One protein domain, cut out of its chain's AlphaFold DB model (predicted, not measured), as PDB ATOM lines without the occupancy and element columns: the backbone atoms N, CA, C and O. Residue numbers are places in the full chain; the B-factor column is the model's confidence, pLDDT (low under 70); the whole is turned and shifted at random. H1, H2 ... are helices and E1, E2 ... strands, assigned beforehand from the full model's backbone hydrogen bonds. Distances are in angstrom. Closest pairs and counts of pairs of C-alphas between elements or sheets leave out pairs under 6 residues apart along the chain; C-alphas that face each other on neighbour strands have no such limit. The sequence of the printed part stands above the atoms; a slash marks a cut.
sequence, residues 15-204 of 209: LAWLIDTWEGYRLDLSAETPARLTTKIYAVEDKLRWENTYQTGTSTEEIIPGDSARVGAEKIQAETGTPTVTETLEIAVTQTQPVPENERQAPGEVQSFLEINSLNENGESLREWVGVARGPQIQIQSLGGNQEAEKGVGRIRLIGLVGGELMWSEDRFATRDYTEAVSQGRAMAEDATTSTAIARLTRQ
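AT A GLANCE: This is residues 15 to 204 of the 209 residues of an uncharacterized protein of Boudabousia liubingyangii (UniProt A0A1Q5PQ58). A closed barrel of ten antiparallel strands makes the body, with the short helix H2 packed on its outside and the four-residue H1 outside it at one end. H3 follows E10 at the other end, where residues 179 to 187 stick out. The printed part has 190 residues, with named elements in the order H1 E1 E2 E3 H2 E4 E5 E6 E7 E8 E9 E10 H3 E11; the class is mostly strand. It is compact, with a radius of gyration of the C-alphas of 17.6 A and spans of 49 by 40 by 37 A.

IN THESE COORDINATES: The strands are E1, residues 20 to 28; E2, 34 to 44, 30.2 A long; E3, 47 to 59, 36.1 A; E4, 76 to 78; E5, 84 to 98, 39.4 A; E6, 110 to 119, 28.0 A; E7, 125 to 134; E8, 137 to 142; E9, 153 to 162, 28.5 A; E10, 165 to 174, 30.2 A; and E11, 196 to 203. The helices are H1, residues 15 to 18; H2, 69 to 74; and H3, 175 to 184, 14.3 A. C-alpha 15 is at (214.477, 163.569, 229.927), and C-alpha 203 ends E11 at (202.452, 172.297, 225.026).

HOW THE PARTS SIT: Round the barrel run E1, E2, E3, E5, E6, E7, E8, E9, E10, E11 and back to E1. E1 E2 E3 and E5 to E10 are meanders, each strand the antiparallel neighbour of the one before. E11 and E1 close the ring, with N 27 and O 198 2.8 A apart. E3 and E5 are antiparallel neighbours, with N 50 and O 89 2.9 A apart. E3 bends by 50 degrees at residue 56, and its residues 57 to 59 pair with E4, which is not in the ring; N 77 and O 58 are 2.8 A apart. E5 bends by 59 degrees at residue 95 and forms a hairpin with E6, where N 92 and O 115 are 2.8 A apart. H2 is on the barrel, outside it, at a height of 6.5 A, only just over E2, with 3 of its C-alphas falling there, and slantwise to the strands at 40 degrees on the local plane; its closest C-alpha pair with E1 is Gly 24 and Ala 69, 4.4 A. H1 is on the barrel, outside it and over none of its strands, at a height of 5.5 A. The closest C-alphas of E9 and H3 are those of Gly 154 and Thr 175, 5.7 A apart. In H2 and H3 every O i to N i+4 pair is within hydrogen-bond range; H1 is too short for one.

THE WHOLE: The C-alphas farthest apart are those of Thr 80 and Glu 103, 53.2 A. The printed part has no cut. The links E5 to E6 and H3 to E11 are long. Mean pLDDT of the printed part is 82.2; it is under 70 at residues 30 to 32, 80 to 85, 103, 105 and 175 to 195.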
ATOM      1  N   LEU A  15     215.574 162.719 229.465       95.06
ATOM      2  CA  LEU A  15     214.477 163.569 229.927       95.06
ATOM      3  C   LEU A  15     214.169 164.728 228.968       95.06
ATOM      4  O   LEU A  15     213.294 165.540 229.260       95.06
ATOM      5  N   ALA A  16     214.836 164.808 227.811       93.69
ATOM      6  CA  ALA A  16     214.669 165.905 226.853       93.69
ATOM      7  C   ALA A  16     213.212 166.102 226.400       93.69
ATOM      8  O   ALA A  16     212.815 167.200 226.021       93.69
ATOM      9  N   TRP A  17     212.399 165.044 226.454       92.50
ATOM     10  CA  TRP A  17     210.994 165.082 226.062       92.50
ATOM     11  C   TRP A  17     210.099 165.913 226.995       92.50
ATOM     12  O   TRP A  17     209.024 166.337 226.565       92.50
ATOM     13  N   LEU A  18     210.539 166.154 228.235       94.25
ATOM     14  CA  LEU A  18     209.842 166.991 229.211       94.25
ATOM     15  C   LEU A  18     210.039 168.489 228.971       94.25
ATOM     16  O   LEU A  18     209.198 169.272 229.398       94.25
ATOM     17  N   ILE A  19     211.150 168.885 228.344       93.88
ATOM     18  CA  ILE A  19     211.558 170.290 228.232       93.88
ATOM     19  C   ILE A  19     210.583 171.024 227.319       93.88
ATOM     20  O   ILE A  19     210.590 170.822 226.105       93.88
ATOM     21  N   ASP A  20     209.736 171.846 227.929       93.69
ATOM     22  CA  ASP A  20     208.795 172.739 227.264       93.69
ATOM     23  C   ASP A  20     208.082 173.626 228.303       93.69
ATOM     24  O   ASP A  20     208.262 173.471 229.520       93.69
ATOM     25  N   THR A  21     207.225 174.519 227.814       93.44
ATOM     26  CA  THR A  21     206.133 175.088 228.610       93.44
ATOM     27  C   THR A  21     204.853 174.315 228.315       93.44
ATOM     28  O   THR A  21     204.454 174.147 227.163       93.44
ATOM     29  N   TRP A  22     204.188 173.860 229.370       93.31
ATOM     30  CA  TRP A  22     202.973 173.066 229.316       93.31
ATOM     31  C   TRP A  22     201.833 173.785 230.039       93.31
ATOM     32  O   TRP A  22     202.043 174.403 231.081       93.31
ATOM     33  N   GLU A  23     200.618 173.675 229.519       93.00
ATOM     34  CA  GLU A  23     199.413 174.306 230.051       93.00
ATOM     35  C   GLU A  23     198.242 173.324 230.067       93.00
ATOM     36  O   GLU A  23     198.086 172.493 229.172       93.00
ATOM     37  N   GLY A  24     197.386 173.419 231.075       92.19
ATOM     38  CA  GLY A  24     196.213 172.564 231.191       92.19
ATOM     39  C   GLY A  24     195.564 172.680 232.559       92.19
ATOM     40  O   GLY A  24     195.394 173.783 233.085       92.19
ATOM     41  N   TYR A  25     195.181 171.545 233.135       90.31
ATOM     42  CA  TYR A  25     194.438 171.510 234.389       90.31
ATOM     43  C   TYR A  25     195.002 170.493 235.376       90.31
ATOM     44  O   TYR A  25     195.649 169.512 234.998       90.31
ATOM     45  N   ARG A  26     194.708 170.732 236.652       88.25
ATOM     46  CA  ARG A  26     194.903 169.810 237.768       88.25
ATOM     47  C   ARG A  26     193.589 169.644 238.524       88.25
ATOM     48  O   ARG A  26     192.883 170.620 238.764       88.25
ATOM     49  N   LEU A  27     193.319 168.415 238.946       83.50
ATOM     50  CA  LEU A  27     192.262 168.062 239.884       83.50
ATOM     51  C   LEU A  27     192.896 167.501 241.154       83.50
ATOM     52  O   LEU A  27     193.716 166.584 241.087       83.50
ATOM     53  N   ASP A  28     192.519 168.052 242.302       78.75
ATOM     54  CA  ASP A  28     192.720 167.401 243.594       78.75
ATOM     55  C   ASP A  28     191.447 166.619 243.926       78.75
ATOM     56  O   ASP A  28     190.411 167.219 244.210       78.75
ATOM     57  N   LEU A  29     191.503 165.287 243.858       70.00
ATOM     58  CA  LEU A  29     190.315 164.448 244.044       70.00
ATOM     59  C   LEU A  29     189.857 164.381 245.508       70.00
ATOM     60  O   LEU A  29     188.781 163.864 245.780       70.00
ATOM     61  N   SER A  30     190.654 164.894 246.451       65.88
ATOM     62  CA  SER A  30     190.284 164.956 247.869       65.88
ATOM     63  C   SER A  30     189.710 166.304 248.291       65.88
ATOM     64  O   SER A  30     188.867 166.354 249.183       65.88
ATOM     65  N   ALA A  31     190.166 167.390 247.664       63.66
ATOM     66  CA  ALA A  31     189.697 168.743 247.950       63.66
ATOM     67  C   ALA A  31     188.617 169.233 246.969       63.66
ATOM     68  O   ALA A  31     188.027 170.278 247.214       63.66
ATOM     69  N   GLU A  32     188.395 168.516 245.860       66.69
ATOM     70  CA  GLU A  32     187.492 168.881 244.752       66.69
ATOM     71  C   GLU A  32     187.739 170.287 244.170       66.69
ATOM     72  O   GLU A  32     186.893 170.847 243.477       66.69
ATOM     73  N   THR A  33     188.924 170.858 244.404       75.88
ATOM     74  CA  THR A  33     189.294 172.186 243.906       75.88
ATOM     75  C   THR A  33     190.071 172.043 242.599       75.88
ATOM     76  O   THR A  33     191.237 171.623 242.627       75.88
ATOM     77  N   PRO A  34     189.481 172.387 241.442       85.31
ATOM     78  CA  PRO A  34     190.206 172.379 240.186       85.31
ATOM     79  C   PRO A  34     191.145 173.586 240.099       85.31
ATOM     80  O   PRO A  34     190.883 174.666 240.639       85.31
ATOM     81  N   ALA A  35     192.243 173.420 239.370       85.69
ATOM     82  CA  ALA A  35     193.168 174.505 239.081       85.69
ATOM     83  C   ALA A  35     193.614 174.473 237.622       85.69
ATOM     84  O   ALA A  35     193.870 173.405 237.062       85.69
ATOM     85  N   ARG A  36     193.767 175.655 237.018       88.81
ATOM     86  CA  ARG A  36     194.591 175.791 235.816       88.81
ATOM     87  C   ARG A  36     196.047 175.601 236.217       88.81
ATOM     88  O   ARG A  36     196.473 176.120 237.251       88.81
ATOM     89  N   LEU A  37     196.781 174.840 235.419       88.50
ATOM     90  CA  LEU A  37     198.175 174.510 235.670       88.50
ATOM     91  C   LEU A  37     199.023 174.956 234.486       88.50
ATOM     92  O   LEU A  37     198.773 174.549 233.352       88.50
ATOM     93  N   THR A  38     200.048 175.745 234.784       90.25
ATOM     94  CA  THR A  38     201.163 176.008 233.879       90.25
ATOM     95  C   THR A  38     202.419 175.391 234.470       90.25
ATOM     96  O   THR A  38     202.774 175.648 235.621       90.25
ATOM     97  N   THR A  39     203.098 174.583 233.670       91.38
ATOM     98  CA  THR A  39     204.320 173.881 234.039       91.38
ATOM     99  C   THR A  39     205.432 174.298 233.094       91.38
ATOM    100  O   THR A  39     205.319 174.113 231.885       91.38
ATOM    101  N   LYS A  40     206.530 174.825 233.629       93.69
ATOM    102  CA  LYS A  40     207.722 175.151 232.844       93.69
ATOM    103  C   LYS A  40     208.844 174.193 233.211       93.69
ATOM    104  O   LYS A  40     209.207 174.104 234.382       93.69
ATOM    105  N   ILE A  41     209.395 173.493 232.222       94.75
ATOM    106  CA  ILE A  41     210.487 172.537 232.431       94.75
ATOM    107  C   ILE A  41     211.670 172.924 231.556       94.75
ATOM    108  O   ILE A  41     211.542 173.035 230.339       94.75
ATOM    109  N   TYR A  42     212.828 173.129 232.175       94.75
ATOM    110  CA  TYR A  42     214.037 173.578 231.489       94.75
ATOM    111  C   TYR A  42     215.302 173.085 232.189       94.75
ATOM    112  O   TYR A  42     215.276 172.724 233.363       94.75
ATOM    113  N   ALA A  43     216.418 173.048 231.461       96.25
ATOM    114  CA  ALA A  43     217.706 172.663 232.025       96.25
ATOM    115  C   ALA A  43     218.352 173.823 232.798       96.25
ATOM    116  O   ALA A  43     218.337 174.970 232.345       96.25
ATOM    117  N   VAL A  44     218.942 173.511 233.949       94.88
ATOM    118  CA  VAL A  44     219.797 174.397 234.745       94.88
ATOM    119  C   VAL A  44     221.029 173.589 235.128       94.88
ATOM    120  O   VAL A  44     220.919 172.624 235.880       94.88
ATOM    121  N   GLU A  45     222.187 173.973 234.589       93.44
ATOM    122  CA  GLU A  45     223.428 173.198 234.716       93.44
ATOM    123  C   GLU A  45     223.219 171.746 234.265       93.44
ATOM    124  O   GLU A  45     222.902 171.535 233.102       93.44
ATOM    125  N   ASP A  46     223.378 170.761 235.147       94.62
ATOM    126  CA  ASP A  46     223.215 169.328 234.890       94.62
ATOM    127  C   ASP A  46     221.881 168.755 235.406       94.62
ATOM    128  O   ASP A  46     221.699 167.535 235.431       94.62
ATOM    129  N   LYS A  47     220.928 169.621 235.776       97.31
ATOM    130  CA  LYS A  47     219.602 169.253 236.290       97.31
ATOM    131  C   LYS A  47     218.476 169.790 235.414       97.31
ATOM    132  O   LYS A  47     218.632 170.783 234.704       97.31
ATOM    133  N   LEU A  48     217.300 169.173 235.510       97.25
ATOM    134  CA  LEU A  48     216.058 169.822 235.083       97.25
ATOM    135  C   LEU A  48     215.430 170.577 236.248       97.25
ATOM    136  O   LEU A  48     215.361 170.068 237.366       97.25
ATOM    137  N   ARG A  49     214.913 171.765 235.955       96.69
ATOM    138  CA  ARG A  49     214.036 172.532 236.828       96.69
ATOM    139  C   ARG A  49     212.617 172.453 236.284       96.69
ATOM    140  O   ARG A  49     212.386 172.786 235.125       96.69
ATOM    141  N   TRP A  50     211.693 171.979 237.113       96.00
ATOM    142  CA  TRP A  50     210.265 171.865 236.821       96.00
ATOM    143  C   TRP A  50     209.514 172.804 237.757       96.00
ATOM    144  O   TRP A  50     209.446 172.559 238.958       96.00
ATOM    145  N   GLU A  51     208.904 173.847 237.211       93.06
ATOM    146  CA  GLU A  51     208.180 174.862 237.978       93.06
ATOM    147  C   GLU A  51     206.684 174.759 237.701       93.06
ATOM    148  O   GLU A  51     206.264 174.799 236.543       93.06
ATOM    149  N   ASN A  52     205.880 174.627 238.758       87.38
ATOM    150  CA  ASN A  52     204.424 174.571 238.661       87.38
ATOM    151  C   ASN A  52     203.786 175.861 239.175       87.38
ATOM    152  O   ASN A  52     203.997 176.265 240.320       87.38
ATOM    153  N   THR A  53     202.938 176.453 238.341       86.88
ATOM    154  CA  THR A  53     202.077 177.579 238.700       86.88
ATOM    155  C   THR A  53     200.626 177.135 238.651       86.88
ATOM    156  O   THR A  53     200.153 176.667 237.613       86.88
ATOM    157  N   TYR A  54     199.921 177.298 239.768       83.56
ATOM    158  CA  TYR A  54     198.518 176.924 239.889       83.56
ATOM    159  C   TYR A  54     197.650 178.167 240.024       83.56
ATOM    160  O   TYR A  54     197.958 179.091 240.783       83.56
ATOM    161  N   GLN A  55     196.520 178.148 239.332       85.75
ATOM    162  CA  GLN A  55     195.452 179.111 239.537       85.75
ATOM    163  C   GLN A  55     194.170 178.348 239.850       85.75
ATOM    164  O   GLN A  55     193.572 177.732 238.964       85.75
ATOM    165  N   THR A  56     193.784 178.349 241.125       84.81
ATOM    166  CA  THR A  56     192.541 177.726 241.584       84.81
ATOM    167  C   THR A  56     191.337 178.425 240.972       84.81
ATOM    168  O   THR A  56     191.377 179.602 240.598       84.81
ATOM    169  N   GLY A  57     190.256 177.677 240.828       85.94
ATOM    170  CA  GLY A  57     189.030 178.189 240.254       85.94
ATOM    171  C   GLY A  57     187.830 177.356 240.641       85.94
ATOM    172  O   GLY A  57     187.926 176.368 241.366       85.94
ATOM    173  N   THR A  58     186.695 177.747 240.084       88.25
ATOM    174  CA  THR A  58     185.476 176.942 240.109       88.25
ATOM    175  C   THR A  58     185.211 176.399 238.714       88.25
ATOM    176  O   THR A  58     185.685 176.946 237.716       88.25
ATOM    177  N   SER A  59     184.460 175.308 238.625       85.31
ATOM    178  CA  SER A  59     183.947 174.827 237.348       85.31
ATOM    179  C   SER A  59     182.430 174.749 237.394       85.31
ATOM    180  O   SER A  59     181.845 174.429 238.425       85.31
ATOM    181  N   THR A  60     181.799 175.090 236.274       80.12
ATOM    182  CA  THR A  60     180.336 174.988 236.103       80.12
ATOM    183  C   THR A  60     179.924 173.669 235.450       80.12
ATOM    184  O   THR A  60     178.738 173.347 235.418       80.12
ATOM    185  N   GLU A  61     180.898 172.895 234.974       88.19
ATOM    186  CA  GLU A  61     180.727 171.586 234.353       88.19
ATOM    187  C   GLU A  61     181.671 170.580 235.018       88.19
ATOM    188  O   GLU A  61     182.715 170.943 235.552       88.19
ATOM    189  N   GLU A  62     181.327 169.296 234.974       87.19
ATOM    190  CA  GLU A  62     182.231 168.255 235.458       87.19
ATOM    191  C   GLU A  62     183.476 168.166 234.557       87.19
ATOM    192  O   GLU A  62     183.383 168.086 233.323       87.19
ATOM    193  N   ILE A  63     184.656 168.175 235.180       83.75
ATOM    194  CA  ILE A  63     185.929 167.903 234.510       83.75
ATOM    195  C   ILE A  63     186.201 166.413 234.662       83.75
ATOM    196  O   ILE A  63     186.454 165.932 235.767       83.75
ATOM    197  N   ILE A  64     186.170 165.678 233.554       83.06
ATOM    198  CA  ILE A  64     186.427 164.238 233.575       83.06
ATOM    199  C   ILE A  64     187.920 163.978 233.323       83.06
ATOM    200  O   ILE A  64     188.522 164.646 232.483       83.06
ATOM    201  N   PRO A  65     188.554 162.979 233.968       72.75
ATOM    202  CA  PRO A  65     189.976 162.676 233.748       72.75
ATOM    203  C   PRO A  65     190.361 162.383 232.284       72.75
ATOM    204  O   PRO A  65     191.524 162.510 231.910       72.75
ATOM    205  N   GLY A  66     189.390 161.994 231.451       78.25
ATOM    206  CA  GLY A  66     189.577 161.766 230.017       78.25
ATOM    207  C   GLY A  66     189.571 163.028 229.145       78.25
ATOM    208  O   GLY A  66     189.964 162.932 227.979       78.25
ATOM    209  N   ASP A  67     189.171 164.191 229.671       85.38
ATOM    210  CA  ASP A  67     189.202 165.463 228.939       85.38
ATOM    211  C   ASP A  67     190.634 165.799 228.519       85.38
ATOM    212  O   ASP A  67     191.572 165.592 229.282       85.38
ATOM    213  N   SER A  68     190.831 166.318 227.301       90.19
ATOM    214  CA  SER A  68     192.139 166.876 226.908       90.19
ATOM    215  C   SER A  68     192.546 168.024 227.839       90.19
ATOM    216  O   SER A  68     191.676 168.688 228.409       90.19
ATOM    217  N   ALA A  69     193.843 168.320 227.926       89.62
ATOM    218  CA  ALA A  69     194.388 169.415 228.729       89.62
ATOM    219  C   ALA A  69     193.664 170.743 228.468       89.62
ATOM    220  O   ALA A  69     193.258 171.433 229.402       89.62
ATOM    221  N   ARG A  70     193.451 171.064 227.185       89.94
ATOM    222  CA  ARG A  70     192.769 172.290 226.757       89.94
ATOM    223  C   ARG A  70     191.311 172.324 227.217       89.94
ATOM    224  O   ARG A  70     190.904 173.283 227.861       89.94
ATOM    225  N   VAL A  71     190.549 171.266 226.929       90.62
ATOM    226  CA  VAL A  71     189.121 171.180 227.295       90.62
ATOM    227  C   VAL A  71     188.930 171.262 228.811       90.62
ATOM    228  O   VAL A  71     188.084 172.021 229.276       90.62
ATOM    229  N   GLY A  72     189.727 170.531 229.595       89.75
ATOM    230  CA  GLY A  72     189.628 170.582 231.054       89.75
ATOM    231  C   GLY A  72     189.984 171.961 231.623       89.75
ATOM    232  O   GLY A  72     189.309 172.441 232.529       89.75
ATOM    233  N   ALA A  73     190.983 172.646 231.059       89.31
ATOM    234  CA  ALA A  73     191.362 173.996 231.483       89.31
ATOM    235  C   ALA A  73     190.306 175.064 231.135       89.31
ATOM    236  O   ALA A  73     190.071 175.978 231.931       89.31
ATOM    237  N   GLU A  74     189.655 174.949 229.971       91.50
ATOM    238  CA  GLU A  74     188.578 175.847 229.520       91.50
ATOM    239  C   GLU A  74     187.358 175.795 230.456       91.50
ATOM    240  O   GLU A  74     186.728 176.825 230.699       91.50
ATOM    241  N   LYS A  75     187.077 174.630 231.055       92.00
ATOM    242  CA  LYS A  75     186.002 174.449 232.045       92.00
ATOM    243  C   LYS A  75     186.264 175.156 233.379       92.00
ATOM    244  O   LYS A  75     185.331 175.334 234.165       92.00
ATOM    245  N   ILE A  76     187.506 175.550 233.668       89.56
ATOM    246  CA  ILE A  76     187.876 176.196 234.932       89.56
ATOM    247  C   ILE A  76     187.751 177.709 234.783       89.56
ATOM    248  O   ILE A  76     188.505 178.346 234.041       89.56
ATOM    249  N   GLN A  77     186.829 178.291 235.544       89.62
ATOM    250  CA  GLN A  77     186.743 179.724 235.783       89.62
ATOM    251  C   GLN A  77     187.687 180.065 236.934       89.62
ATOM    252  O   GLN A  77     187.370 179.876 238.109       89.62
ATOM    253  N   ALA A  78     188.889 180.507 236.570       79.31
ATOM    254  CA  ALA A  78     189.934 180.828 237.527       79.31
ATOM    255  C   ALA A  78     189.558 182.049 238.380       79.31
ATOM    256  O   ALA A  78     189.021 183.035 237.868       79.31
ATOM    257  N   GLU A  79     189.856 181.990 239.674       79.19
ATOM    258  CA  GLU A  79     189.615 183.108 240.583       79.19
ATOM    259  C   GLU A  79     190.520 184.299 240.235       79.19
ATOM    260  O   GLU A  79     191.673 184.151 239.810       79.19
ATOM    261  N   THR A  80     189.996 185.514 240.415       67.06
ATOM    262  CA  THR A  80     190.777 186.746 240.270       67.06
ATOM    263  C   THR A  80     191.737 186.883 241.451       67.06
ATOM    264  O   THR A  80     191.311 187.222 242.553       67.06
ATOM    265  N   GLY A  81     193.028 186.636 241.225       65.06
ATOM    266  CA  GLY A  81     194.073 186.712 242.248       65.06
ATOM    267  C   GLY A  81     195.452 186.323 241.712       65.06
ATOM    268  O   GLY A  81     195.591 185.943 240.549       65.06
ATOM    269  N   THR A  82     196.481 186.447 242.554       58.44
ATOM    270  CA  THR A  82     197.857 186.067 242.201       58.44
ATOM    271  C   THR A  82     197.960 184.541 242.075       58.44
ATOM    272  O   THR A  82     197.575 183.843 243.016       58.44
ATOM    273  N   PRO A  83     198.486 184.002 240.959       62.97
ATOM    274  CA  PRO A  83     198.784 182.579 240.842       62.97
ATOM    275  C   PRO A  83     199.701 182.124 241.978       62.97
ATOM    276  O   PRO A  83     200.649 182.821 242.337       62.97
ATOM    277  N   THR A  84     199.428 180.951 242.540       65.81
ATOM    278  CA  THR A  84     200.272 180.386 243.594       65.81
ATOM    279  C   THR A  84     201.328 179.507 242.934       65.81
ATOM    280  O   THR A  84     201.005 178.479 242.333       65.81
ATOM    281  N   VAL A  85     202.599 179.898 243.035       56.47
ATOM    282  CA  VAL A  85     203.708 178.959 242.826       56.47
ATOM    283  C   VAL A  85     203.713 178.043 244.037       56.47
ATOM    284  O   VAL A  85     203.834 178.514 245.163       56.47
ATOM    285  N   THR A  86     203.511 176.745 243.836       70.31
ATOM    286  CA  THR A  86     203.335 175.827 244.978       70.31
ATOM    287  C   THR A  86     204.436 174.785 245.076       70.31
ATOM    288  O   THR A  86     204.604 174.189 246.135       70.31
ATOM    289  N   GLU A  87     205.209 174.564 244.011       82.25
ATOM    290  CA  GLU A  87     206.273 173.563 244.022       82.25
ATOM    291  C   GLU A  87     207.249 173.759 242.856       82.25
ATOM    292  O   GLU A  87     206.825 173.916 241.706       82.25
ATOM    293  N   THR A  88     208.550 173.688 243.142       93.81
ATOM    294  CA  THR A  88     209.604 173.521 242.133       93.81
ATOM    295  C   THR A  88     210.312 172.189 242.343       93.81
ATOM    296  O   THR A  88     210.688 171.887 243.468       93.81
ATOM    297  N   LEU A  89     210.539 171.404 241.289       96.12
ATOM    298  CA  LEU A  89     211.371 170.201 241.355       96.12
ATOM    299  C   LEU A  89     212.725 170.455 240.695       96.12
ATOM    300  O   LEU A  89     212.786 170.912 239.553       96.12
ATOM    301  N   GLU A  90     213.798 170.094 241.385       97.94
ATOM    302  CA  GLU A  90     215.138 169.962 240.814       97.94
ATOM    303  C   GLU A  90     215.437 168.482 240.600       97.94
ATOM    304  O   GLU A  90     215.500 167.725 241.565       97.94
ATOM    305  N   ILE A  91     215.603 168.065 239.345       98.38
ATOM    306  CA  ILE A  91     215.716 166.662 238.933       98.38
ATOM    307  C   ILE A  91     217.137 166.404 238.435       98.38
ATOM    308  O   ILE A  91     217.553 166.972 237.423       98.38
ATOM    309  N   ALA A  92     217.856 165.516 239.113       98.31
ATOM    310  CA  ALA A  92     219.171 165.037 238.711       98.31
ATOM    311  C   ALA A  92     219.079 163.605 238.171       98.31
ATOM    312  O   ALA A  92     218.428 162.744 238.768       98.31
ATOM    313  N   VAL A  93     219.765 163.338 237.057       98.12
ATOM    314  CA  VAL A  93     219.962 161.977 236.543       98.12
ATOM    315  C   VAL A  93     221.258 161.432 237.126       98.12
ATOM    316  O   VAL A  93     222.343 161.872 236.754       98.12
ATOM    317  N   THR A  94     221.156 160.470 238.038       97.69
ATOM    318  CA  THR A  94     222.320 159.946 238.771       97.69
ATOM    319  C   THR A  94     223.008 158.803 238.044       97.69
ATOM    320  O   THR A  94     224.227 158.647 238.115       97.69
ATOM    321  N   GLN A  95     222.240 158.000 237.310       95.88
ATOM    322  CA  GLN A  95     222.756 156.873 236.547       95.88
ATOM    323  C   GLN A  95     221.840 156.582 235.362       95.88
ATOM    324  O   GLN A  95     220.624 156.635 235.489       95.88
ATOM    325  N   THR A  96     222.413 156.220 234.216       95.62
ATOM    326  CA  THR A  96     221.664 155.690 233.069       95.62
ATOM    327  C   THR A  96     222.259 154.354 232.660       95.62
ATOM    328  O   THR A  96     223.478 154.218 232.582       95.62
ATOM    329  N   GLN A  97     221.405 153.362 232.416       94.00
ATOM    330  CA  GLN A  97     221.831 152.023 232.020       94.00
ATOM    331  C   GLN A  97     220.878 151.408 230.989       94.00
ATOM    332  O   GLN A  97     219.685 151.731 230.989       94.00
ATOM    333  N   PRO A  98     221.373 150.517 230.113       90.19
ATOM    334  CA  PRO A  98     220.515 149.772 229.204       90.19
ATOM    335  C   PRO A  98     219.565 148.871 229.993       90.19
ATOM    336  O   PRO A  98     219.940 148.289 231.016       90.19
ATOM    337  N   VAL A  99     218.335 148.740 229.510       86.19
ATOM    338  CA  VAL A  99     217.397 147.747 230.034       86.19
ATOM    339  C   VAL A  99     217.687 146.407 229.344       86.19
ATOM    340  O   VAL A  99     217.882 146.395 228.128       86.19
ATOM    341  N   PRO A 100     217.757 145.277 230.077       82.75
ATOM    342  CA  PRO A 100     218.010 143.975 229.466       82.75
ATOM    343  C   PRO A 100     216.950 143.623 228.422       82.75
ATOM    344  O   PRO A 100     215.759 143.586 228.740       82.75
ATOM    345  N   GLU A 101     217.398 143.316 227.204       79.06
ATOM    346  CA  GLU A 101     216.508 142.953 226.104       79.06
ATOM    347  C   GLU A 101     215.620 141.762 226.479       79.06
ATOM    348  O   GLU A 101     216.073 140.729 226.977       79.06
ATOM    349  N   ASN A 102     214.325 141.908 226.217       77.00
ATOM    350  CA  ASN A 102     213.364 140.817 226.219       77.00
ATOM    351  C   ASN A 102     212.280 141.101 225.170       77.00
ATOM    352  O   ASN A 102     212.172 142.216 224.666       77.00
ATOM    353  N   GLU A 103     211.453 140.100 224.864       64.81
ATOM    354  CA  GLU A 103     210.442 140.164 223.794       64.81
ATOM    355  C   GLU A 103     209.407 141.300 223.945       64.81
ATOM    356  O   GLU A 103     208.656 141.567 223.011       64.81
ATOM    357  N   ARG A 104     209.337 141.973 225.104       72.62
ATOM    358  CA  ARG A 104     208.361 143.036 225.394       72.62
ATOM    359  C   ARG A 104     208.936 144.453 225.321       72.62
ATOM    360  O   ARG A 104     208.204 145.393 225.623       72.62
ATOM    361  N   GLN A 105     210.215 144.626 224.989       69.88
ATOM    362  CA  GLN A 105     210.901 145.921 225.077       69.88
ATOM    363  C   GLN A 105     211.383 146.430 223.723       69.88
ATOM    364  O   GLN A 105     211.687 145.651 222.819       69.88
ATOM    365  N   ALA A 106     211.453 147.754 223.588       72.38
ATOM    366  CA  ALA A 106     212.009 148.365 222.391       72.38
ATOM    367  C   ALA A 106     213.537 148.153 222.361       72.38
ATOM    368  O   ALA A 106     214.192 148.286 223.399       72.38
ATOM    369  N   PRO A 107     214.134 147.851 221.195       74.62
ATOM    370  CA  PRO A 107     215.586 147.759 221.074       74.62
ATOM    371  C   PRO A 107     216.277 149.054 221.519       74.62
ATOM    372  O   PRO A 107     215.866 150.146 221.125       74.62
ATOM    373  N   GLY A 108     217.341 148.932 222.319       80.31
ATOM    374  CA  GLY A 108     218.126 150.079 222.795       80.31
ATOM    375  C   GLY A 108     217.462 150.913 223.896       80.31
ATOM    376  O   GLY A 108     217.899 152.034 224.156       80.31
ATOM    377  N   GLU A 109     216.416 150.397 224.541       85.12
ATOM    378  CA  GLU A 109     215.756 151.083 225.645       85.12
ATOM    379  C   GLU A 109     216.694 151.257 226.850       85.12
ATOM    380  O   GLU A 109     217.391 150.332 227.277       85.12
ATOM    381  N   VAL A 110     216.704 152.464 227.413       90.31
ATOM    382  CA  VAL A 110     217.488 152.817 228.600       90.31
ATOM    383  C   VAL A 110     216.565 153.153 229.761       90.31
ATOM    384  O   VAL A 110     215.440 153.618 229.570       90.31
ATOM    385  N   GLN A 111     217.068 152.935 230.972       94.31
ATOM    386  CA  GLN A 111     216.473 153.461 232.191       94.31
ATOM    387  C   GLN A 111     217.446 154.421 232.868       94.31
ATOM    388  O   GLN A 111     218.652 154.158 232.933       94.31
ATOM    389  N   SER A 112     216.907 155.510 233.399       97.38
ATOM    390  CA  SER A 112     217.664 156.531 234.112       97.38
ATOM    391  C   SER A 112     217.153 156.646 235.538       97.38
ATOM    392  O   SER A 112     215.956 156.803 235.755       97.38
ATOM    393  N   PHE A 113     218.048 156.554 236.511       98.06
ATOM    394  CA  PHE A 113     217.748 156.759 237.921       98.06
ATOM    395  C   PHE A 113     217.759 158.248 238.242       98.06
ATOM    396  O   PHE A 113     218.614 158.990 237.750       98.06
ATOM    397  N   LEU A 114     216.787 158.664 239.047       98.50
ATOM    398  CA  LEU A 114     216.527 160.058 239.365       98.50
ATOM    399  C   LEU A 114     216.646 160.297 240.867       98.50
ATOM    400  O   LEU A 114     216.082 159.540 241.660       98.50
ATOM    401  N   GLU A 115     217.293 161.399 241.224       98.50
ATOM    402  CA  GLU A 115     217.178 162.045 242.531       98.50
ATOM    403  C   GLU A 115     216.525 163.407 242.329       98.50
ATOM    404  O   GLU A 115     216.888 164.149 241.412       98.50
ATOM    405  N   ILE A 116     215.517 163.722 243.140       98.38
ATOM    406  CA  ILE A 116     214.711 164.927 242.956       98.38
ATOM    407  C   ILE A 116     214.528 165.627 244.290       98.38
ATOM    408  O   ILE A 116     214.108 165.006 245.263       98.38
ATOM    409  N   ASN A 117     214.755 166.934 244.319       97.88
ATOM    410  CA  ASN A 117     214.413 167.767 245.463       97.88
ATOM    411  C   ASN A 117     213.226 168.663 245.104       97.88
ATOM    412  O   ASN A 117     213.282 169.412 244.130       97.88
ATOM    413  N   SER A 118     212.145 168.563 245.872       95.75
ATOM    414  CA  SER A 118     211.009 169.476 245.789       95.75
ATOM    415  C   SER A 118     211.252 170.659 246.711       95.75
ATOM    416  O   SER A 118     211.616 170.471 247.872       95.75
ATOM    417  N   LEU A 119     211.059 171.866 246.199       94.38
ATOM    418  CA  LEU A 119     211.331 173.132 246.862       94.38
ATOM    419  C   LEU A 119     210.062 173.984 246.945       94.38
ATOM    420  O   LEU A 119     209.238 173.983 246.023       94.38
ATOM    421  N   ASN A 120     209.934 174.749 248.027       89.94
ATOM    422  CA  ASN A 120     208.928 175.804 248.137       89.94
ATOM    423  C   ASN A 120     209.357 177.077 247.383       89.94
ATOM    424  O   ASN A 120     210.434 177.140 246.791       89.94
ATOM    425  N   GLU A 121     208.518 178.112 247.432       87.12
ATOM    426  CA  GLU A 121     208.783 179.418 246.809       87.12
ATOM    427  C   GLU A 121     210.068 180.107 247.310       87.12
ATOM    428  O   GLU A 121     210.686 180.868 246.570       87.12
ATOM    429  N   ASN A 122     210.507 179.799 248.535       89.25
ATOM    430  CA  ASN A 122     211.727 180.337 249.136       89.25
ATOM    431  C   ASN A 122     212.974 179.494 248.809       89.25
ATOM    432  O   ASN A 122     214.070 179.818 249.264       89.25
ATOM    433  N   GLY A 123     212.827 178.408 248.040       90.75
ATOM    434  CA  GLY A 123     213.909 177.476 247.724       90.75
ATOM    435  C   GLY A 123     214.243 176.495 248.853       90.75
ATOM    436  O   GLY A 123     215.265 175.815 248.790       90.75
ATOM    437  N   GLU A 124     213.410 176.400 249.890       92.94
ATOM    438  CA  GLU A 124     213.603 175.444 250.980       92.94
ATOM    439  C   GLU A 124     213.091 174.063 250.566       92.94
ATOM    440  O   GLU A 124     212.022 173.939 249.965       92.94
ATOM    441  N   SER A 125     213.837 173.014 250.922       94.88
ATOM    442  CA  SER A 125     213.448 171.637 250.612       94.88
ATOM    443  C   SER A 125     212.149 171.259 251.324       94.88
ATOM    444  O   SER A 125     212.075 171.229 252.556       94.88
ATOM    445  N   LEU A 126     211.135 170.925 250.533       92.62
ATOM    446  CA  LEU A 126     209.876 170.342 250.972       92.62
ATOM    447  C   LEU A 126     210.000 168.835 251.147       92.62
ATOM    448  O   LEU A 126     209.498 168.309 252.141       92.62
ATOM    449  N   ARG A 127     210.632 168.143 250.188       94.31
ATOM    450  CA  ARG A 127     210.883 166.696 250.240       94.31
ATOM    451  C   ARG A 127     211.825 166.208 249.150       94.31
ATOM    452  O   ARG A 127     211.890 166.782 248.066       94.31
ATOM    453  N   GLU A 128     212.450 165.072 249.414       96.69
ATOM    454  CA  GLU A 128     213.288 164.349 248.461       96.69
ATOM    455  C   GLU A 128     212.508 163.206 247.817       96.69
ATOM    456  O   GLU A 128     211.725 162.527 248.487       96.69
ATOM    457  N   TRP A 129     212.747 162.963 246.531       97.38
ATOM    458  CA  TRP A 129     212.209 161.837 245.784       97.38
ATOM    459  C   TRP A 129     213.323 161.043 245.122       97.38
ATOM    460  O   TRP A 129     214.354 161.584 244.727       97.38
ATOM    461  N   VAL A 130     213.048 159.762 244.923       97.81
ATOM    462  CA  VAL A 130     213.864 158.862 244.111       97.81
ATOM    463  C   VAL A 130     212.980 158.175 243.089       97.81
ATOM    464  O   VAL A 130     211.800 157.920 243.348       97.81
ATOM    465  N   GLY A 131     213.527 157.860 241.925       96.75
ATOM    466  CA  GLY A 131     212.731 157.202 240.902       96.75
ATOM    467  C   GLY A 131     213.503 156.766 239.681       96.75
ATOM    468  O   GLY A 131     214.734 156.756 239.655       96.75
ATOM    469  N   VAL A 132     212.739 156.387 238.665       97.38
ATOM    470  CA  VAL A 132     213.251 155.918 237.384       97.38
ATOM    471  C   VAL A 132     212.496 156.574 236.238       97.38
ATOM    472  O   VAL A 132     211.273 156.708 236.279       97.38
ATOM    473  N   ALA A 133     213.232 156.954 235.200       96.44
ATOM    474  CA  ALA A 133     212.709 157.318 233.894       96.44
ATOM    475  C   ALA A 133     212.974 156.184 232.903       96.44
ATOM    476  O   ALA A 133     214.074 155.624 232.874       96.44
ATOM    477  N   ARG A 134     211.983 155.860 232.076       92.50
ATOM    478  CA  ARG A 134     212.073 154.843 231.026       92.50
ATOM    479  C   ARG A 134     211.242 155.294 229.830       92.50
ATOM    480  O   ARG A 134     210.015 155.306 229.886       92.50
ATOM    481  N   GLY A 135     211.916 155.712 228.760       87.12
ATOM    482  CA  GLY A 135     211.247 156.373 227.638       87.12
ATOM    483  C   GLY A 135     210.455 157.610 228.103       87.12
ATOM    484  O   GLY A 135     210.937 158.349 228.963       87.12
ATOM    485  N   PRO A 136     209.239 157.850 227.579       91.31
ATOM    486  CA  PRO A 136     208.411 158.993 227.951       91.31
ATOM    487  C   PRO A 136     207.587 158.744 229.228       91.31
ATOM    488  O   PRO A 136     206.418 159.128 229.298       91.31
ATOM    489  N   GLN A 137     208.151 158.029 230.205       93.69
ATOM    490  CA  GLN A 137     207.502 157.686 231.471       93.69
ATOM    491  C   GLN A 137     208.484 157.828 232.631       93.69
ATOM    492  O   GLN A 137     209.655 157.463 232.516       93.69
ATOM    493  N   ILE A 138     207.996 158.340 233.757       96.44
ATOM    494  CA  ILE A 138     208.742 158.494 235.005       96.44
ATOM    495  C   ILE A 138     207.873 158.000 236.154       96.44
ATOM    496  O   ILE A 138     206.702 158.362 236.262       96.44
ATOM    497  N   GLN A 139     208.474 157.216 237.041       96.69
ATOM    498  CA  GLN A 139     207.894 156.854 238.324       96.69
ATOM    499  C   GLN A 139     208.838 157.306 239.428       96.69
ATOM    500  O   GLN A 139     209.998 156.893 239.463       96.69
ATOM    501  N   ILE A 140     208.337 158.140 240.335       96.06
ATOM    502  CA  ILE A 140     209.096 158.651 241.479       96.06
ATOM    503  C   ILE A 140     208.309 158.437 242.762       96.06
ATOM    504  O   ILE A 140     207.079 158.426 242.773       96.06
ATOM    505  N   GLN A 141     209.029 158.281 243.860       95.69
ATOM    506  CA  GLN A 141     208.449 158.103 245.178       95.69
ATOM    507  C   GLN A 141     209.240 158.874 246.220       95.69
ATOM    508  O   GLN A 141     210.435 159.126 246.072       95.69
ATOM    509  N   SER A 142     208.566 159.209 247.305       93.56
ATOM    510  CA  SER A 142     209.167 159.858 248.457       93.56
ATOM    511  C   SER A 142     208.478 159.365 249.717       93.56
ATOM    512  O   SER A 142     207.263 159.161 249.727       93.56
ATOM    513  N   LEU A 143     209.258 159.156 250.773       89.44
ATOM    514  CA  LEU A 143     208.807 158.527 252.017       89.44
ATOM    515  C   LEU A 143     208.352 159.540 253.082       89.44
ATOM    516  O   LEU A 143     207.912 159.149 254.159       89.44
ATOM    517  N   GLY A 144     208.455 160.838 252.812       87.38
ATOM    518  CA  GLY A 144     208.140 161.872 253.792       87.38
ATOM    519  C   GLY A 144     208.483 163.259 253.282       87.38
ATOM    520  O   GLY A 144     209.305 163.407 252.384       87.38
ATOM    521  N   GLY A 145     207.821 164.274 253.824       90.19
ATOM    522  CA  GLY A 145     208.234 165.667 253.685       90.19
ATOM    523  C   GLY A 145     208.937 166.197 254.929       90.19
ATOM    524  O   GLY A 145     208.892 165.596 256.003       90.19
ATOM    525  N   ASN A 146     209.575 167.352 254.766       90.44
ATOM    526  CA  ASN A 146     210.334 168.038 255.808       90.44
ATOM    527  C   ASN A 146     209.434 168.845 256.755       90.44
ATOM    528  O   ASN A 146     209.803 169.089 257.903       90.44
ATOM    529  N   GLN A 147     208.239 169.232 256.302       87.25
ATOM    530  CA  GLN A 147     207.230 169.865 257.153       87.25
ATOM    531  C   GLN A 147     206.611 168.844 258.115       87.25
ATOM    532  O   GLN A 147     206.338 167.715 257.719       87.25
ATOM    533  N   GLU A 148     206.330 169.247 259.361       84.38
ATOM    534  CA  GLU A 148     205.803 168.346 260.405       84.38
ATOM    535  C   GLU A 148     204.566 167.550 259.959       84.38
ATOM    536  O   GLU A 148     204.487 166.354 260.219       84.38
ATOM    537  N   ALA A 149     203.633 168.183 259.238       82.94
ATOM    538  CA  ALA A 149     202.413 167.533 258.746       82.94
ATOM    539  C   ALA A 149     202.657 166.487 257.636       82.94
ATOM    540  O   ALA A 149     201.798 165.645 257.381       82.94
ATOM    541  N   GLU A 150     203.817 166.535 256.979       84.12
ATOM    542  CA  GLU A 150     204.206 165.632 255.891       84.12
ATOM    543  C   GLU A 150     205.262 164.606 256.337       84.12
ATOM    544  O   GLU A 150     205.640 163.720 255.561       84.12
ATOM    545  N   LYS A 151     205.733 164.669 257.590       85.31
ATOM    546  CA  LYS A 151     206.643 163.657 258.135       85.31
ATOM    547  C   LYS A 151     205.947 162.301 258.185       85.31
ATOM    548  O   LYS A 151     204.873 162.151 258.758       85.31
ATOM    549  N   GLY A 152     206.576 161.293 257.582       81.75
ATOM    550  CA  GLY A 152     206.000 159.951 257.470       81.75
ATOM    551  C   GLY A 152     204.813 159.854 256.502       81.75
ATOM    552  O   GLY A 152     204.141 158.821 256.463       81.75
ATOM    553  N   VAL A 153     204.549 160.885 255.701       85.56
ATOM    554  CA  VAL A 153     203.577 160.828 254.609       85.56
ATOM    555  C   VAL A 153     204.328 160.538 253.320       85.56
ATOM    556  O   VAL A 153     205.078 161.371 252.807       85.56
ATOM    557  N   GLY A 154     204.128 159.340 252.792       88.38
ATOM    558  CA  GLY A 154     204.683 158.934 251.520       88.38
ATOM    559  C   GLY A 154     203.855 159.455 250.346       88.38
ATOM    560  O   GLY A 154     202.654 159.700 250.469       88.38
ATOM    561  N   ARG A 155     204.504 159.635 249.193       89.75
ATOM    562  CA  ARG A 155     203.809 159.875 247.922       89.75
ATOM    563  C   ARG A 155     204.476 159.139 246.771       89.75
ATOM    564  O   ARG A 155     205.692 158.936 246.800       89.75
ATOM    565  N   ILE A 156     203.689 158.803 245.760       90.19
ATOM    566  CA  ILE A 156     204.140 158.249 244.481       90.19
ATOM    567  C   ILE A 156     203.638 159.180 243.384       90.19
ATOM    568  O   ILE A 156     202.469 159.545 243.409       90.19
ATOM    569  N   ARG A 157     204.496 159.553 242.429       93.00
ATOM    570  CA  ARG A 157     204.071 160.210 241.188       93.00
ATOM    571  C   ARG A 157     204.374 159.333 239.987       93.00
ATOM    572  O   ARG A 157     205.483 158.810 239.859       93.00
ATOM    573  N   LEU A 158     203.395 159.226 239.099       92.19
ATOM    574  CA  LEU A 158     203.551 158.675 237.759       92.19
ATOM    575  C   LEU A 158     203.423 159.827 236.776       92.19
ATOM    576  O   LEU A 158     202.449 160.565 236.831       92.19
ATOM    577  N   ILE A 159     204.402 159.993 235.896       94.50
ATOM    578  CA  ILE A 159     204.436 161.047 234.881       94.50
ATOM    579  C   ILE A 159     204.628 160.370 233.529       94.50
ATOM    580  O   ILE A 159     205.456 159.467 233.402       94.50
ATOM    581  N   GLY A 160     203.913 160.805 232.500       92.75
ATOM    582  CA  GLY A 160     204.121 160.282 231.159       92.75
ATOM    583  C   GLY A 160     203.586 161.174 230.055       92.75
ATOM    584  O   GLY A 160     202.721 162.016 230.277       92.75
ATOM    585  N   LEU A 161     204.110 160.972 228.848       91.38
ATOM    586  CA  LEU A 161     203.608 161.616 227.638       91.38
ATOM    587  C   LEU A 161     202.591 160.697 226.949       91.38
ATOM    588  O   LEU A 161     202.949 159.622 226.463       91.38
ATOM    589  N   VAL A 162     201.331 161.122 226.871       87.31
ATOM    590  CA  VAL A 162     200.232 160.351 226.272       87.31
ATOM    591  C   VAL A 162     199.544 161.207 225.220       87.31
ATOM    592  O   VAL A 162     199.040 162.283 225.515       87.31
ATOM    593  N   GLY A 163     199.551 160.762 223.960       85.94
ATOM    594  CA  GLY A 163     198.910 161.511 222.870       85.94
ATOM    595  C   GLY A 163     199.491 162.914 222.627       85.94
ATOM    596  O   GLY A 163     198.817 163.745 222.033       85.94
ATOM    597  N   GLY A 164     200.725 163.180 223.077       88.19
ATOM    598  CA  GLY A 164     201.363 164.502 223.003       88.19
ATOM    599  C   GLY A 164     201.106 165.407 224.212       88.19
ATOM    600  O   GLY A 164     201.657 166.503 224.261       88.19
ATOM    601  N   GLU A 165     200.335 164.943 225.195       91.94
ATOM    602  CA  GLU A 165     200.064 165.660 226.439       91.94
ATOM    603  C   GLU A 165     200.865 165.062 227.593       91.94
ATOM    604  O   GLU A 165     200.994 163.841 227.724       91.94
ATOM    605  N   LEU A 166     201.414 165.932 228.433       92.56
ATOM    606  CA  LEU A 166     202.063 165.549 229.673       92.56
ATOM    607  C   LEU A 166     200.978 165.255 230.708       92.56
ATOM    608  O   LEU A 166     200.172 166.119 231.053       92.56
ATOM    609  N   MET A 167     200.962 164.026 231.201       91.19
ATOM    610  CA  MET A 167     200.062 163.574 232.250       91.19
ATOM    611  C   MET A 167     200.862 163.243 233.492       91.19
ATOM    612  O   MET A 167     201.941 162.654 233.397       91.19
ATOM    613  N   TRP A 168     200.314 163.566 234.657       90.19
ATOM    614  CA  TRP A 168     200.810 162.991 235.893       90.19
ATOM    615  C   TRP A 168     199.699 162.710 236.893       90.19
ATOM    616  O   TRP A 168     198.676 163.394 236.918       90.19
ATOM    617  N   SER A 169     199.917 161.687 237.712       88.94
ATOM    618  CA  SER A 169     199.129 161.402 238.903       88.94
ATOM    619  C   SER A 169     200.030 161.402 240.127       88.94
ATOM    620  O   SER A 169     201.218 161.089 240.036       88.94
ATOM    621  N   GLU A 170     199.471 161.764 241.270       89.75
ATOM    622  CA  GLU A 170     200.119 161.643 242.564       89.75
ATOM    623  C   GLU A 170     199.192 160.929 243.528       89.75
ATOM    624  O   GLU A 170     198.071 161.384 243.719       89.75
ATOM    625  N   ASP A 171     199.699 159.889 244.179       85.88
ATOM    626  CA  ASP A 171     199.009 159.197 245.259       85.88
ATOM    627  C   ASP A 171     199.720 159.462 246.584       85.88
ATOM    628  O   ASP A 171     200.946 159.346 246.689       85.88
ATOM    629  N   ARG A 172     198.943 159.803 247.611       84.75
ATOM    630  CA  ARG A 172     199.403 159.979 248.994       84.75
ATOM    631  C   ARG A 172     199.150 158.710 249.806       84.75
ATOM    632  O   ARG A 172     198.072 158.136 249.729       84.75
ATOM    633  N   PHE A 173     200.107 158.320 250.644       80.00
ATOM    634  CA  PHE A 173     199.969 157.200 251.580       80.00
ATOM    635  C   PHE A 173     200.632 157.510 252.929       80.00
ATOM    636  O   PHE A 173     201.591 158.279 253.002       80.00
ATOM    637  N   ALA A 174     200.160 156.915 254.024       73.69
ATOM    638  CA  ALA A 174     200.850 157.003 255.310       73.69
ATOM    639  C   ALA A 174     201.909 155.892 255.414       73.69
ATOM    640  O   ALA A 174     201.613 154.709 255.260       73.69
ATOM    641  N   THR A 175     203.165 156.244 255.702       59.09
ATOM    642  CA  THR A 175     204.246 155.243 255.840       59.09
ATOM    643  C   THR A 175     204.086 154.352 257.072       59.09
ATOM    644  O   THR A 175     204.589 153.225 257.082       59.09
ATOM    645  N   ARG A 176     203.363 154.825 258.100       54.41
ATOM    646  CA  ARG A 176     203.062 154.043 259.308       54.41
ATOM    647  C   ARG A 176     202.231 152.801 258.970       54.41
ATOM    648  O   ARG A 176     202.599 151.711 259.401       54.41
ATOM    649  N   ASP A 177     201.227 152.953 258.107       48.44
ATOM    650  CA  ASP A 177     200.368 151.856 257.645       48.44
ATOM    651  C   ASP A 177     201.164 150.841 256.808       48.44
ATOM    652  O   ASP A 177     200.992 149.629 256.936       48.44
ATOM    653  N   TYR A 178     202.126 151.321 256.008       40.88
ATOM    654  CA  TYR A 178     202.979 150.463 255.181       40.88
ATOM    655  C   TYR A 178     204.000 149.658 256.006       40.88
ATOM    656  O   TYR A 178     204.258 148.492 255.715       40.88
ATOM    657  N   THR A 179     204.572 150.252 257.060       40.88
ATOM    658  CA  THR A 179     205.566 149.585 257.926       40.88
ATOM    659  C   THR A 179     204.927 148.450 258.732       40.88
ATOM    660  O   THR A 179     205.518 147.377 258.879       40.88
ATOM    661  N   GLU A 180     203.696 148.646 259.204       32.97
ATOM    662  CA  GLU A 180     202.932 147.613 259.907       32.97
ATOM    663  C   GLU A 180     202.466 146.509 258.934       32.97
ATOM    664  O   GLU A 180     202.610 145.320 259.234       32.97
ATOM    665  N   ALA A 181     202.050 146.868 257.712       35.72
ATOM    666  CA  ALA A 181     201.651 145.924 256.662       35.72
ATOM    667  C   ALA A 181     202.803 145.042 256.135       35.72
ATOM    668  O   ALA A 181     202.615 143.836 255.961       35.72
ATOM    669  N   VAL A 182     204.010 145.594 255.939       30.94
ATOM    670  CA  VAL A 182     205.208 144.818 255.547       30.94
ATOM    671  C   VAL A 182     205.617 143.834 256.650       30.94
ATOM    672  O   VAL A 182     206.087 142.739 256.347       30.94
ATOM    673  N   SER A 183     205.368 144.165 257.922       31.23
ATOM    674  CA  SER A 183     205.597 143.239 259.039       31.23
ATOM    675  C   SER A 183     204.536 142.127 259.158       31.23
ATOM    676  O   SER A 183     204.821 141.090 259.755       31.23
ATOM    677  N   GLN A 184     203.340 142.303 258.571       29.23
ATOM    678  CA  GLN A 184     202.202 141.377 258.718       29.23
ATOM    679  C   GLN A 184     201.714 140.681 257.432       29.23
ATOM    680  O   GLN A 184     200.776 139.888 257.495       29.23
ATOM    681  N   GLY A 185     202.342 140.900 256.271       26.56
ATOM    682  CA  GLY A 185     202.131 140.070 255.076       26.56
ATOM    683  C   GLY A 185     200.692 140.029 254.538       26.56
ATOM    684  O   GLY A 185     200.253 138.987 254.051       26.56
ATOM    685  N   ARG A 186     199.936 141.134 254.620       27.12
ATOM    686  CA  ARG A 186     198.594 141.255 254.018       27.12
ATOM    687  C   ARG A 186     198.609 142.183 252.803       27.12
ATOM    688  O   ARG A 186     199.176 143.269 252.854       27.12
ATOM    689  N   ALA A 187     197.957 141.753 251.723       31.45
ATOM    690  CA  ALA A 187     197.658 142.598 250.570       31.45
ATOM    691  C   ALA A 187     196.658 143.690 250.987       31.45
ATOM    692  O   ALA A 187     195.614 143.371 251.556       31.45
ATOM    693  N   MET A 188     196.993 144.961 250.743       36.19
ATOM    694  CA  MET A 188     196.116 146.086 251.067       36.19
ATOM    695  C   MET A 188     194.907 146.119 250.128       36.19
ATOM    696  O   MET A 188     195.061 146.245 248.915       36.19
ATOM    697  N   ALA A 189     193.717 146.067 250.716       37.38
ATOM    698  CA  ALA A 189     192.498 146.612 250.144       37.38
ATOM    699  C   ALA A 189     191.771 147.412 251.241       37.38
ATOM    700  O   ALA A 189     191.674 146.951 252.376       37.38
ATOM    701  N   GLU A 190     191.284 148.588 250.841       39.34
ATOM    702  CA  GLU A 190     190.154 149.365 251.384       39.34
ATOM    703  C   GLU A 190     190.322 150.548 252.364       39.34
ATOM    704  O   GLU A 190     189.496 151.441 252.236       39.34
ATOM    705  N   ASP A 191     191.359 150.707 253.204       36.16
ATOM    706  CA  ASP A 191     191.284 151.762 254.263       36.16
ATOM    707  C   ASP A 191     192.468 152.746 254.430       36.16
ATOM    708  O   ASP A 191     192.457 153.576 255.341       36.16
ATOM    709  N   ALA A 192     193.476 152.757 253.554       43.72
ATOM    710  CA  ALA A 192     194.528 153.782 253.615       43.72
ATOM    711  C   ALA A 192     194.174 154.956 252.688       43.72
ATOM    712  O   ALA A 192     194.366 154.865 251.477       43.72
ATOM    713  N   THR A 193     193.623 156.038 253.249       45.94
ATOM    714  CA  THR A 193     193.215 157.277 252.552       45.94
ATOM    715  C   THR A 193     194.183 157.661 251.421       45.94
ATOM    716  O   THR A 193     195.237 158.248 251.664       45.94
ATOM    717  N   THR A 194     193.827 157.318 250.181       53.56
ATOM    718  CA  THR A 194     194.618 157.643 248.991       53.56
ATOM    719  C   THR A 194     194.031 158.924 248.419       53.56
ATOM    720  O   THR A 194     193.061 158.897 247.668       53.56
ATOM    721  N   SER A 195     194.542 160.074 248.865       56.47
ATOM    722  CA  SER A 195     194.285 161.322 248.144       56.47
ATOM    723  C   SER A 195     195.080 161.254 246.847       56.47
ATOM    724  O   SER A 195     196.296 161.033 246.883       56.47
ATOM    725  N   THR A 196     194.369 161.401 245.734       70.81
ATOM    726  CA  THR A 196     194.942 161.359 244.395       70.81
ATOM    727  C   THR A 196     194.803 162.732 243.748       70.81
ATOM    728  O   THR A 196     193.716 163.311 243.709       70.81
ATOM    729  N   ALA A 197     195.898 163.260 243.212       72.88
ATOM    730  CA  ALA A 197     195.871 164.414 242.322       72.88
ATOM    731  C   ALA A 197     196.194 163.965 240.897       72.88
ATOM    732  O   ALA A 197     197.050 163.106 240.698       72.88
ATOM    733  N   ILE A 198     195.528 164.549 239.903       80.38
ATOM    734  CA  ILE A 198     195.774 164.277 238.481       80.38
ATOM    735  C   ILE A 198     195.970 165.601 237.761       80.38
ATOM    736  O   ILE A 198     195.251 166.563 238.029       80.38
ATOM    737  N   ALA A 199     196.900 165.644 236.814       75.00
ATOM    738  CA  ALA A 199     197.018 166.746 235.878       75.00
ATOM    739  C   ALA A 199     197.242 166.267 234.447       75.00
ATOM    740  O   ALA A 199     197.840 165.214 234.202       75.00
ATOM    741  N   ARG A 200     196.784 167.086 233.501       88.75
ATOM    742  CA  ARG A 200     196.962 166.874 232.066       88.75
ATOM    743  C   ARG A 200     197.255 168.201 231.387       88.75
ATOM    744  O   ARG A 200     196.535 169.177 231.595       88.75
ATOM    745  N   LEU A 201     198.325 168.222 230.602       82.69
ATOM    746  CA  LEU A 201     198.920 169.438 230.064       82.69
ATOM    747  C   LEU A 201     199.276 169.265 228.585       82.69
ATOM    748  O   LEU A 201     199.857 168.256 228.194       82.69
ATOM    749  N   THR A 202     198.979 170.266 227.769       85.56
ATOM    750  CA  THR A 202     199.430 170.375 226.378       85.56
ATOM    751  C   THR A 202     200.565 171.384 226.289       85.56
ATOM    752  O   THR A 202     200.672 172.270 227.131       85.56
ATOM    753  N   ARG A 203     201.422 171.279 225.274       85.62
ATOM    754  CA  ARG A 203     202.452 172.297 225.026       85.62
ATOM    755  C   ARG A 203     201.805 173.636 224.707       85.62
ATOM    756  O   ARG A 203     200.804 173.672 223.989       85.62
ATOM    757  N   GLN A 204     202.399 174.710 225.211       83.12
ATOM    758  CA  GLN A 204     202.017 176.061 224.832       83.12
ATOM    759  C   GLN A 204     202.384 176.280 223.359       83.12
ATOM    760  O   GLN A 204     203.518 176.030 222.944       83.12
TER     761      GLN A 204